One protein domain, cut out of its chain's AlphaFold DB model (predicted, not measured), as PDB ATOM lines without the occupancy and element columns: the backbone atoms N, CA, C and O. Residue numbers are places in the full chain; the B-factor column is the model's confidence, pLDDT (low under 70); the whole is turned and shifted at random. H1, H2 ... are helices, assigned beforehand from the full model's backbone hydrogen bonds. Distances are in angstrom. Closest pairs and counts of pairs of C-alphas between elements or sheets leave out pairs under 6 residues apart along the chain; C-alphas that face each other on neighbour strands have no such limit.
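This is residues 5 to 95 of the 112 residues of an uncharacterized protein of Methylobacterium sp. YL-MPn6-2016 (UniProt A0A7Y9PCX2). A long arm, made of residues 65 to 72 of H5, the tight link of residues 73 to 75 and the longest helix H6, sticks out from a small body of crossed helices, H1 to H4 and residues 57 to 64 of H5, and the arm turns at the link, with H5 and H6 apart. The 91 printed residues have six named helices, H1 to H6 in order, and no named strand: all helix. The whole is only just loose, close to extended, with a radius of gyration of the C-alphas of 18.3 A and spans of 57 by 34 by 15 A.

H6, residues 76 to 94, is 27.8 A long and ends at C-alpha 94 (9.444, -45.159, 50.867). H5 is residues 57 to 72, 21.6 A; H2, 16 to 31, 22.2 A; H3, 40 to 45; H4, 50 to 55; H1, 5 to 12, from C-alpha 5 (18.309, -3.358, 39.814).

H6 touches no helix. H5 touches H2 with residues 57 to 64 alone, the closest C-alphas being Arg 24 and Ala 60, 4.9 A. H2 and H3 only just touch, with 3 pairs of C-alphas within 8 A, the closest Val 26 and Leu 43, 7.4 A. H3 and H4 only just touch, also with 3 pairs, the closest C-alphas being Leu 43 and Ile 53, 7.0 A. H4 touches H1 at a steep tilt of 57 degrees, the closest C-alphas being Ile 7 and Ala 51, 5.1 A. Every O i to N i+4 pair in the six helices is within hydrogen-bond range.

The farthest C-alphas, Pro 34 and Arg 95, are 60.1 A apart. The printed part has no cut and no long link. Confidence is under 70 at 23 residues, among them 67 to 82.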
ATOM      1  N   SER A   5      19.539  -3.190  40.597       93.38
ATOM      2  CA  SER A   5      18.309  -3.358  39.814       93.38
ATOM      3  C   SER A   5      18.593  -3.857  38.395       93.38
ATOM      4  O   SER A   5      17.904  -4.753  37.920       93.38
ATOM      5  N   LEU A   6      19.648  -3.353  37.750       93.19
ATOM      6  CA  LEU A   6      20.056  -3.775  36.407       93.19
ATOM      7  C   LEU A   6      20.629  -5.195  36.408       93.19
ATOM      8  O   LEU A   6      20.339  -5.978  35.510       93.19
ATOM      9  N   ILE A   7      21.385  -5.555  37.448       93.50
ATOM     10  CA  ILE A   7      21.878  -6.929  37.637       93.50
ATOM     11  C   ILE A   7      20.705  -7.898  37.834       93.50
ATOM     12  O   ILE A   7      20.712  -9.004  37.291       93.50
ATOM     13  N   ARG A   8      19.676  -7.497  38.594       94.56
ATOM     14  CA  ARG A   8      18.449  -8.294  38.751       94.56
ATOM     15  C   ARG A   8      17.684  -8.439  37.437       94.56
ATOM     16  O   ARG A   8      17.279  -9.551  37.121       94.56
ATOM     17  N   ALA A   9      17.543  -7.360  36.669       93.62
ATOM     18  CA  ALA A   9      16.891  -7.393  35.362       93.62
ATOM     19  C   ALA A   9      17.616  -8.333  34.385       93.62
ATOM     20  O   ALA A   9      16.976  -9.196  33.794       93.62
ATOM     21  N   ALA A  10      18.948  -8.246  34.298       92.38
ATOM     22  CA  ALA A  10      19.765  -9.170  33.512       92.38
ATOM     23  C   ALA A  10      19.531 -10.630  33.950       92.38
ATOM     24  O   ALA A  10      19.256 -11.511  33.144       92.38
ATOM     25  N   ASN A  11      19.520 -10.891  35.259       91.75
ATOM     26  CA  ASN A  11      19.278 -12.239  35.773       91.75
ATOM     27  C   ASN A  11      17.881 -12.810  35.486       91.75
ATOM     28  O   ASN A  11      17.736 -14.034  35.511       91.75
ATOM     29  N   ALA A  12      16.891 -11.951  35.253       93.75
ATOM     30  CA  ALA A  12      15.520 -12.327  34.921       93.75
ATOM     31  C   ALA A  12      15.249 -12.345  33.405       93.75
ATOM     32  O   ALA A  12      14.141 -12.690  32.997       93.75
ATOM     33  N   ALA A  13      16.230 -11.970  32.577       93.06
ATOM     34  CA  ALA A  13      16.065 -11.907  31.135       93.06
ATOM     35  C   ALA A  13      15.782 -13.308  30.547       93.06
ATOM     36  O   ALA A  13      16.424 -14.286  30.949       93.06
ATOM     37  N   PRO A  14      14.838 -13.436  29.596       90.69
ATOM     38  CA  PRO A  14      14.438 -14.732  29.041       90.69
ATOM     39  C   PRO A  14      15.560 -15.405  28.235       90.69
ATOM     40  O   PRO A  14      15.639 -16.631  28.174       90.69
ATOM     41  N   ASP A  15      16.458 -14.613  27.657       92.62
ATOM     42  CA  ASP A  15      17.607 -15.037  26.856       92.62
ATOM     43  C   ASP A  15      18.891 -15.230  27.683       92.62
ATOM     44  O   ASP A  15      19.950 -15.543  27.130       92.62
ATOM     45  N   LYS A  16      18.812 -15.101  29.015       92.81
ATOM     46  CA  LYS A  16      19.954 -15.187  29.939       92.81
ATOM     47  C   LYS A  16      20.884 -16.363  29.642       92.81
ATOM     48  O   LYS A  16      22.095 -16.186  29.569       92.81
ATOM     49  N   TRP A  17      20.342 -17.571  29.487       90.81
ATOM     50  CA  TRP A  17      21.163 -18.772  29.295       90.81
ATOM     51  C   TRP A  17      21.875 -18.796  27.944       90.81
ATOM     52  O   TRP A  17      23.044 -19.177  27.888       90.81
ATOM     53  N   ALA A  18      21.211 -18.333  26.881       91.56
ATOM     54  CA  ALA A  18      21.838 -18.182  25.570       91.56
ATOM     55  C   ALA A  18      22.999 -17.184  25.651       91.56
ATOM     56  O   ALA A  18      24.102 -17.457  25.179       91.56
ATOM     57  N   ARG A  19      22.792 -16.069  26.355       94.94
ATOM     58  CA  ARG A  19      23.820 -15.046  26.551       94.94
ATOM     59  C   ARG A  19      24.982 -15.476  27.439       94.94
ATOM     60  O   ARG A  19      26.122 -15.123  27.146       94.94
ATOM     61  N   ILE A  20      24.739 -16.278  28.474       93.31
ATOM     62  CA  ILE A  20      25.810 -16.919  29.255       93.31
ATOM     63  C   ILE A  20      26.620 -17.880  28.366       93.31
ATOM     64  O   ILE A  20      27.849 -17.904  28.452       93.31
ATOM     65  N   GLY A  21      25.956 -18.635  27.485       90.94
ATOM     66  CA  GLY A  21      26.610 -19.512  26.507       90.94
ATOM     67  C   GLY A  21      27.519 -18.755  25.533       90.94
ATOM     68  O   GLY A  21      28.661 -19.163  25.325       90.94
ATOM     69  N   LEU A  22      27.051 -17.614  25.022       93.75
ATOM     70  CA  LEU A  22      27.855 -16.716  24.188       93.75
ATOM     71  C   LEU A  22      29.035 -16.119  24.967       93.75
ATOM     72  O   LEU A  22      30.152 -16.084  24.459       93.75
ATOM     73  N   MET A  23      28.832 -15.699  26.225       95.94
ATOM     74  CA  MET A  23      29.922 -15.162  27.053       95.94
ATOM     75  C   MET A  23      31.023 -16.203  27.248       95.94
ATOM     76  O   MET A  23      32.202 -15.889  27.116       95.94
ATOM     77  N   ARG A  24      30.642 -17.454  27.518       94.69
ATOM     78  CA  ARG A  24      31.572 -18.586  27.598       94.69
ATOM     79  C   ARG A  24      32.393 -18.732  26.314       94.69
ATOM     80  O   ARG A  24      33.598 -18.939  26.405       94.69
ATOM     81  N   GLU A  25      31.763 -18.661  25.144       92.88
ATOM     82  CA  GLU A  25      32.456 -18.786  23.853       92.88
ATOM     83  C   GLU A  25      33.471 -17.665  23.643       92.88
ATOM     84  O   GLU A  25      34.635 -17.956  23.377       92.88
ATOM     85  N   VAL A  26      33.078 -16.415  23.898       93.81
ATOM     86  CA  VAL A  26      33.986 -15.259  23.836       93.81
ATOM     87  C   VAL A  26      35.151 -15.419  24.815       93.81
ATOM     88  O   VAL A  26      36.300 -15.155  24.467       93.81
ATOM     89  N   MET A  27      34.886 -15.887  26.038       92.94
ATOM     90  CA  MET A  27      35.936 -16.119  27.031       92.94
ATOM     91  C   MET A  27      36.939 -17.186  26.579       92.94
ATOM     92  O   MET A  27      38.137 -17.002  26.785       92.94
ATOM     93  N   LEU A  28      36.470 -18.275  25.963       90.00
ATOM     94  CA  LEU A  28      37.332 -19.332  25.427       90.00
ATOM     95  C   LEU A  28      38.151 -18.847  24.227       90.00
ATOM     96  O   LEU A  28      39.351 -19.105  24.169       90.00
ATOM     97  N   GLU A  29      37.522 -18.123  23.303       89.94
ATOM     98  CA  GLU A  29      38.186 -17.565  22.123       89.94
ATOM     99  C   GLU A  29      39.302 -16.593  22.525       89.94
ATOM    100  O   GLU A  29      40.436 -16.706  22.061       89.94
ATOM    101  N   ARG A  30      39.015 -15.678  23.460       89.94
ATOM    102  CA  ARG A  30      40.000 -14.700  23.943       89.94
ATOM    103  C   ARG A  30      41.102 -15.336  24.784       89.94
ATOM    104  O   ARG A  30      42.247 -14.909  24.684       89.94
ATOM    105  N   ALA A  31      40.791 -16.375  25.559       84.94
ATOM    106  CA  ALA A  31      41.801 -17.138  26.292       84.94
ATOM    107  C   ALA A  31      42.778 -17.879  25.361       84.94
ATOM    108  O   ALA A  31      43.944 -18.031  25.710       84.94
ATOM    109  N   ALA A  32      42.327 -18.312  24.179       81.56
ATOM    110  CA  ALA A  32      43.185 -18.905  23.149       81.56
ATOM    111  C   ALA A  32      43.926 -17.859  22.287       81.56
ATOM    112  O   ALA A  32      44.796 -18.215  21.493       81.56
ATOM    113  N   GLY A  33      43.567 -16.580  22.420       81.31
ATOM    114  CA  GLY A  33      44.143 -15.469  21.676       81.31
ATOM    115  C   GLY A  33      45.472 -14.950  22.247       81.31
ATOM    116  O   GLY A  33      45.959 -15.427  23.272       81.31
ATOM    117  N   PRO A  34      46.058 -13.918  21.613       73.94
ATOM    118  CA  PRO A  34      47.384 -13.396  21.957       73.94
ATOM    119  C   PRO A  34      47.467 -12.775  23.358       73.94
ATOM    120  O   PRO A  34      48.544 -12.725  23.942       73.94
ATOM    121  N   THR A  35      46.344 -12.311  23.911       77.94
ATOM    122  CA  THR A  35      46.271 -11.769  25.274       77.94
ATOM    123  C   THR A  35      46.215 -12.857  26.345       77.94
ATOM    124  O   THR A  35      46.444 -12.557  27.514       77.94
ATOM    125  N   GLY A  36      45.884 -14.105  25.982       79.44
ATOM    126  CA  GLY A  36      45.749 -15.231  26.914       79.44
ATOM    127  C   GLY A  36      44.643 -15.066  27.966       79.44
ATOM    128  O   GLY A  36      44.535 -15.873  28.889       79.44
ATOM    129  N   ALA A  37      43.829 -14.014  27.867       84.44
ATOM    130  CA  ALA A  37      42.808 -13.664  28.841       84.44
ATOM    131  C   ALA A  37      41.669 -12.881  28.181       84.44
ATOM    132  O   ALA A  37      41.877 -12.120  27.236       84.44
ATOM    133  N   CYS A  38      40.464 -13.052  28.726       90.56
ATOM    134  CA  CYS A  38      39.286 -12.279  28.353       90.56
ATOM    135  C   CYS A  38      39.133 -11.085  29.301       90.56
ATOM    136  O   CYS A  38      38.969 -11.263  30.514       90.56
ATOM    137  N   THR A  39      39.195  -9.877  28.749       91.38
ATOM    138  CA  THR A  39      39.049  -8.627  29.495       91.38
ATOM    139  C   THR A  39      37.611  -8.108  29.449       91.38
ATOM    140  O   THR A  39      36.774  -8.540  28.658       91.38
ATOM    141  N   VAL A  40      37.311  -7.128  30.302       91.38
ATOM    142  CA  VAL A  40      36.020  -6.425  30.274       91.38
ATOM    143  C   VAL A  40      35.814  -5.684  28.951       91.38
ATOM    144  O   VAL A  40      34.684  -5.593  28.479       91.38
ATOM    145  N   GLU A  41      36.886  -5.171  28.351       91.88
ATOM    146  CA  GLU A  41      36.849  -4.479  27.061       91.88
ATOM    147  C   GLU A  41      36.481  -5.441  25.931       91.88
ATOM    148  O   GLU A  41      35.635  -5.099  25.108       91.88
ATOM    149  N   ASP A  42      37.001  -6.673  25.958       92.25
ATOM    150  CA  ASP A  42      36.622  -7.721  25.002       92.25
ATOM    151  C   ASP A  42      35.130  -8.068  25.092       92.25
ATOM    152  O   ASP A  42      34.456  -8.213  24.072       92.25
ATOM    153  N   LEU A  43      34.592  -8.171  26.311       93.62
ATOM    154  CA  LEU A  43      33.167  -8.433  26.519       93.62
ATOM    155  C   LEU A  43      32.303  -7.250  26.064       93.62
ATOM    156  O   LEU A  43      31.264  -7.450  25.437       93.62
ATOM    157  N   CYS A  44      32.731  -6.015  26.323       94.50
ATOM    158  CA  CYS A  44      32.056  -4.835  25.782       94.50
ATOM    159  C   CYS A  44      32.073  -4.840  24.243       94.50
ATOM    160  O   CYS A  44      31.038  -4.590  23.628       94.50
ATOM    161  N   ALA A  45      33.212  -5.165  23.621       92.94
ATOM    162  CA  ALA A  45      33.352  -5.251  22.166       92.94
ATOM    163  C   ALA A  45      32.482  -6.363  21.555       92.94
ATOM    164  O   ALA A  45      31.968  -6.207  20.451       92.94
ATOM    165  N   ALA A  46      32.253  -7.450  22.295       92.88
ATOM    166  CA  ALA A  46      31.325  -8.519  21.927       92.88
ATOM    167  C   ALA A  46      29.838  -8.172  22.178       92.88
ATOM    168  O   ALA A  46      28.966  -9.022  21.999       92.88
ATOM    169  N   GLY A  47      29.526  -6.940  22.597       95.62
ATOM    170  CA  GLY A  47      28.152  -6.459  22.771       95.62
ATOM    171  C   GLY A  47      27.517  -6.806  24.120       95.62
ATOM    172  O   GLY A  47      26.293  -6.747  24.257       95.62
ATOM    173  N   PHE A  48      28.310  -7.167  25.134       95.62
ATOM    174  CA  PHE A  48      27.791  -7.356  26.487       95.62
ATOM    175  C   PHE A  48      27.596  -6.015  27.193       95.62
ATOM    176  O   PHE A  48      28.484  -5.164  27.236       95.62
ATOM    177  N   THR A  49      26.431  -5.833  27.812       96.12
ATOM    178  CA  THR A  49      26.176  -4.659  28.646       96.12
ATOM    179  C   THR A  49      26.913  -4.771  29.982       96.12
ATOM    180  O   THR A  49      27.236  -5.856  30.470       96.12
ATOM    181  N   ARG A  50      27.113  -3.635  30.659       95.56
ATOM    182  CA  ARG A  50      27.746  -3.595  31.990       95.56
ATOM    183  C   ARG A  50      27.016  -4.421  33.057       95.56
ATOM    184  O   ARG A  50      27.646  -4.838  34.026       95.56
ATOM    185  N   ALA A  51      25.707  -4.629  32.918       95.19
ATOM    186  CA  ALA A  51      24.933  -5.465  33.836       95.19
ATOM    187  C   ALA A  51      25.237  -6.949  33.639       95.19
ATOM    188  O   ALA A  51      25.386  -7.690  34.605       95.19
ATOM    189  N   GLU A  52      25.406  -7.362  32.394       94.88
ATOM    190  CA  GLU A  52      25.666  -8.747  32.018       94.88
ATOM    191  C   GLU A  52      27.107  -9.135  32.311       94.88
ATOM    192  O   GLU A  52      27.350 -10.200  32.868       94.88
ATOM    193  N   ILE A  53      28.054  -8.229  32.054       96.06
ATOM    194  CA  ILE A  53      29.456  -8.389  32.462       96.06
ATOM    195  C   ILE A  53      29.578  -8.511  33.987       96.06
ATOM    196  O   ILE A  53      30.487  -9.168  34.472       96.06
ATOM    197  N   ALA A  54      28.669  -7.914  34.758       94.75
ATOM    198  CA  ALA A  54      28.652  -8.092  36.207       94.75
ATOM    199  C   ALA A  54      27.950  -9.394  36.642       94.75
ATOM    200  O   ALA A  54      28.318  -9.967  37.662       94.75
ATOM    201  N   ALA A  55      26.934  -9.849  35.905       94.25
ATOM    202  CA  ALA A  55      26.057 -10.943  36.328       94.25
ATOM    203  C   ALA A  55      26.481 -12.333  35.824       94.25
ATOM    204  O   ALA A  55      26.205 -13.335  36.481       94.25
ATOM    205  N   TYR A  56      27.072 -12.415  34.635       95.06
ATOM    206  CA  TYR A  56      27.244 -13.664  33.885       95.06
ATOM    207  C   TYR A  56      28.643 -14.312  33.903       95.06
ATOM    208  O   TYR A  56      28.691 -15.503  33.579       95.06
ATOM    209  N   PRO A  57      29.761 -13.655  34.295       92.50
ATOM    210  CA  PRO A  57      31.079 -14.295  34.249       92.50
ATOM    211  C   PRO A  57      31.191 -15.561  35.090       92.50
ATOM    212  O   PRO A  57      31.765 -16.542  34.630       92.50
ATOM    213  N   ASP A  58      30.643 -15.570  36.305       91.19
ATOM    214  CA  ASP A  58      30.754 -16.734  37.190       91.19
ATOM    215  C   ASP A  58      29.950 -17.936  36.671       91.19
ATOM    216  O   ASP A  58      30.526 -19.022  36.573       91.19
ATOM    217  N   PRO A  59      28.687 -17.783  36.221       90.00
ATOM    218  CA  PRO A  59      27.992 -18.833  35.480       90.00
ATOM    219  C   PRO A  59      28.749 -19.312  34.233       90.00
ATOM    220  O   PRO A  59      28.855 -20.516  34.008       90.00
ATOM    221  N   ALA A  60      29.303 -18.395  33.432       92.06
ATOM    222  CA  ALA A  60      30.048 -18.745  32.221       92.06
ATOM    223  C   ALA A  60      31.317 -19.551  32.550       92.06
ATOM    224  O   ALA A  60      31.569 -20.583  31.928       92.06
ATOM    225  N   ARG A  61      32.071 -19.146  33.581       91.00
ATOM    226  CA  ARG A  61      33.210 -19.904  34.127       91.00
ATOM    227  C   ARG A  61      32.783 -21.266  34.655       91.00
ATOM    228  O   ARG A  61      33.499 -22.234  34.426       91.00
ATOM    229  N   GLY A  62      31.621 -21.346  35.303       89.38
ATOM    230  CA  GLY A  62      31.003 -22.606  35.711       89.38
ATOM    231  C   GLY A  62      30.852 -23.563  34.532       89.38
ATOM    232  O   GLY A  62      31.321 -24.689  34.610       89.38
ATOM    233  N   LEU A  63      30.331 -23.095  33.393       88.12
ATOM    234  CA  LEU A  63      30.206 -23.914  32.180       88.12
ATOM    235  C   LEU A  63      31.560 -24.311  31.569       88.12
ATOM    236  O   LEU A  63      31.694 -25.415  31.039       88.12
ATOM    237  N   ILE A  64      32.566 -23.431  31.622       88.19
ATOM    238  CA  ILE A  64      33.936 -23.756  31.182       88.19
ATOM    239  C   ILE A  64      34.518 -24.860  32.073       88.19
ATOM    240  O   ILE A  64      35.048 -25.849  31.566       88.19
ATOM    241  N   ALA A  65      34.385 -24.710  33.391       84.12
ATOM    242  CA  ALA A  65      34.876 -25.661  34.378       84.12
ATOM    243  C   ALA A  65      34.119 -26.990  34.316       84.12
ATOM    244  O   ALA A  65      34.749 -28.037  34.365       84.12
ATOM    245  N   GLU A  66      32.798 -26.987  34.146       72.31
ATOM    246  CA  GLU A  66      31.995 -28.197  33.956       72.31
ATOM    247  C   GLU A  66      32.367 -28.916  32.663       72.31
ATOM    248  O   GLU A  66      32.493 -30.135  32.671       72.31
ATOM    249  N   ARG A  67      32.641 -28.195  31.570       61.28
ATOM    250  CA  ARG A  67      33.203 -28.801  30.356       61.28
ATOM    251  C   ARG A  67      34.572 -29.421  30.642       61.28
ATOM    252  O   ARG A  67      34.802 -30.566  30.264       61.28
ATOM    253  N   ALA A  68      35.453 -28.715  31.351       57.66
ATOM    254  CA  ALA A  68      36.745 -29.255  31.774       57.66
ATOM    255  C   ALA A  68      36.588 -30.468  32.707       57.66
ATOM    256  O   ALA A  68      37.359 -31.416  32.606       57.66
ATOM    257  N   HIS A  69      35.555 -30.497  33.551       52.31
ATOM    258  CA  HIS A  69      35.198 -31.645  34.371       52.31
ATOM    259  C   HIS A  69      34.593 -32.772  33.542       52.31
ATOM    260  O   HIS A  69      34.911 -33.904  33.833       52.31
ATOM    261  N   VAL A  70      33.802 -32.541  32.495       51.78
ATOM    262  CA  VAL A  70      33.311 -33.618  31.612       51.78
ATOM    263  C   VAL A  70      34.472 -34.268  30.852       51.78
ATOM    264  O   VAL A  70      34.498 -35.487  30.715       51.78
ATOM    265  N   PHE A  71      35.478 -33.488  30.439       47.44
ATOM    266  CA  PHE A  71      36.708 -34.028  29.843       47.44
ATOM    267  C   PHE A  71      37.713 -34.571  30.883       47.44
ATOM    268  O   PHE A  71      38.528 -35.424  30.552       47.44
ATOM    269  N   GLY A  72      37.634 -34.127  32.143       45.44
ATOM    270  CA  GLY A  72      38.478 -34.564  33.265       45.44
ATOM    271  C   GLY A  72      37.833 -35.590  34.210       45.44
ATOM    272  O   GLY A  72      38.487 -36.062  35.138       45.44
ATOM    273  N   ALA A  73      36.567 -35.966  34.006       46.69
ATOM    274  CA  ALA A  73      35.788 -36.865  34.863       46.69
ATOM    275  C   ALA A  73      36.055 -38.341  34.549       46.69
ATOM    276  O   ALA A  73      35.158 -39.176  34.602       46.69
ATOM    277  N   MET A  74      37.331 -38.692  34.394       46.06
ATOM    278  CA  MET A  74      37.832 -39.951  34.946       46.06
ATOM    279  C   MET A  74      38.066 -39.792  36.464       46.06
ATOM    280  O   MET A  74      39.149 -40.039  36.980       46.06
ATOM    281  N   ALA A  75      37.043 -39.353  37.204       50.25
ATOM    282  CA  ALA A  75      37.034 -39.308  38.671       50.25
ATOM    283  C   ALA A  75      35.724 -39.921  39.201       50.25
ATOM    284  O   ALA A  75      34.971 -39.338  39.981       50.25
ATOM    285  N   ASP A  76      35.467 -41.133  38.720       57.94
ATOM    286  CA  ASP A  76      34.252 -41.951  38.827       57.94
ATOM    287  C   ASP A  76      33.775 -42.210  40.280       57.94
ATOM    288  O   ASP A  76      32.594 -42.428  40.551       57.94
ATOM    289  N   GLY A  77      34.679 -42.149  41.264       53.00
ATOM    290  CA  GLY A  77      34.401 -42.592  42.637       53.00
ATOM    291  C   GLY A  77      33.472 -41.683  43.453       53.00
ATOM    292  O   GLY A  77      32.564 -42.166  44.131       53.00
ATOM    293  N   ARG A  78      33.660 -40.356  43.399       56.25
ATOM    294  CA  ARG A  78      32.906 -39.424  44.267       56.25
ATOM    295  C   ARG A  78      31.465 -39.220  43.800       56.25
ATOM    296  O   ARG A  78      30.554 -39.184  44.627       56.25
ATOM    297  N   MET A  79      31.242 -39.153  42.488       57.31
ATOM    298  CA  MET A  79      29.908 -38.954  41.913       57.31
ATOM    299  C   MET A  79      29.012 -40.185  42.114       57.31
ATOM    300  O   MET A  79      27.851 -40.045  42.506       57.31
ATOM    301  N   ARG A  80      29.570 -41.397  41.973       58.31
ATOM    302  CA  ARG A  80      28.873 -42.647  42.324       58.31
ATOM    303  C   ARG A  80      28.437 -42.667  43.788       58.31
ATOM    304  O   ARG A  80      27.301 -43.043  44.070       58.31
ATOM    305  N   GLY A  81      29.288 -42.204  44.706       61.78
ATOM    306  CA  GLY A  81      28.965 -42.129  46.136       61.78
ATOM    307  C   GLY A  81      27.768 -41.224  46.445       61.78
ATOM    308  O   GLY A  81      26.872 -41.612  47.197       61.78
ATOM    309  N   VAL A  82      27.704 -40.045  45.817       68.25
ATOM    310  CA  VAL A  82      26.592 -39.096  46.007       68.25
ATOM    311  C   VAL A  82      25.280 -39.655  45.451       68.25
ATOM    312  O   VAL A  82      24.255 -39.612  46.136       68.25
ATOM    313  N   ILE A  83      25.310 -40.242  44.251       71.19
ATOM    314  CA  ILE A  83      24.125 -40.845  43.623       71.19
ATOM    315  C   ILE A  83      23.613 -42.033  44.454       71.19
ATOM    316  O   ILE A  83      22.405 -42.163  44.678       71.19
ATOM    317  N   LEU A  84      24.515 -42.872  44.975       71.88
ATOM    318  CA  LEU A  84      24.160 -43.994  45.847       71.88
ATOM    319  C   LEU A  84      23.504 -43.508  47.150       71.88
ATOM    320  O   LEU A  84      22.461 -44.028  47.551       71.88
ATOM    321  N   ALA A  85      24.067 -42.471  47.777       76.38
ATOM    322  CA  ALA A  85      23.531 -41.891  49.007       76.38
ATOM    323  C   ALA A  85      22.129 -41.288  48.807       76.38
ATOM    324  O   ALA A  85      21.248 -41.466  49.654       76.38
ATOM    325  N   GLN A  86      21.891 -40.618  47.676       69.56
ATOM    326  CA  GLN A  86      20.575 -40.072  47.332       69.56
ATOM    327  C   GLN A  86      19.539 -41.180  47.089       69.56
ATOM    328  O   GLN A  86      18.438 -41.120  47.646       69.56
ATOM    329  N   ARG A  87      19.899 -42.238  46.348       69.69
ATOM    330  CA  ARG A  87      19.015 -43.401  46.133       69.69
ATOM    331  C   ARG A  87      18.680 -44.122  47.442       69.69
ATOM    332  O   ARG A  87      17.519 -44.457  47.673       69.69
ATOM    333  N   ALA A  88      19.653 -44.296  48.337       75.81
ATOM    334  CA  ALA A  88      19.431 -44.919  49.642       75.81
ATOM    335  C   ALA A  88      18.453 -44.118  50.523       75.81
ATOM    336  O   ALA A  88      17.583 -44.707  51.170       75.81
ATOM    337  N   ARG A  89      18.541 -42.777  50.526       73.38
ATOM    338  CA  ARG A  89      17.573 -41.922  51.241       73.38
ATOM    339  C   ARG A  89      16.159 -42.066  50.681       73.38
ATOM    340  O   ARG A  89      15.222 -42.217  51.461       73.38
ATOM    341  N   ALA A  90      16.012 -42.087  49.357       66.94
ATOM    342  CA  ALA A  90      14.714 -42.255  48.708       66.94
ATOM    343  C   ALA A  90      14.057 -43.609  49.043       66.94
ATOM    344  O   ALA A  90      12.856 -43.665  49.295       66.94
ATOM    345  N   ILE A  91      14.834 -44.696  49.114       71.94
ATOM    346  CA  ILE A  91      14.326 -46.023  49.505       71.94
ATOM    347  C   ILE A  91      13.875 -46.036  50.971       71.94
ATOM    348  O   ILE A  91      12.808 -46.568  51.275       71.94
ATOM    349  N   ARG A  92      14.650 -45.430  51.882       68.44
ATOM    350  CA  ARG A  92      14.272 -45.324  53.304       68.44
ATOM    351  C   ARG A  92      12.991 -44.519  53.494       68.44
ATOM    352  O   ARG A  92      12.131 -44.939  54.259       68.44
ATOM    353  N   ALA A  93      12.839 -43.417  52.761       68.38
ATOM    354  CA  ALA A  93      11.627 -42.601  52.798       68.38
ATOM    355  C   ALA A  93      10.380 -43.369  52.317       68.38
ATOM    356  O   ALA A  93       9.288 -43.140  52.823       68.38
ATOM    357  N   ARG A  94      10.541 -44.322  51.387       63.28
ATOM    358  CA  ARG A  94       9.444 -45.159  50.867       63.28
ATOM    359  C   ARG A  94       9.049 -46.332  51.780       63.28
ATOM    360  O   ARG A  94       8.004 -46.927  51.552       63.28
ATOM    361  N   ARG A  95       9.856 -46.700  52.785       57.22
ATOM    362  CA  ARG A  95       9.699 -47.945  53.573       57.22
ATOM    363  C   ARG A  95       9.116 -47.777  54.986       57.22
ATOM    364  O   ARG A  95       9.364 -48.622  55.839       57.22
TER     365      ARG A  95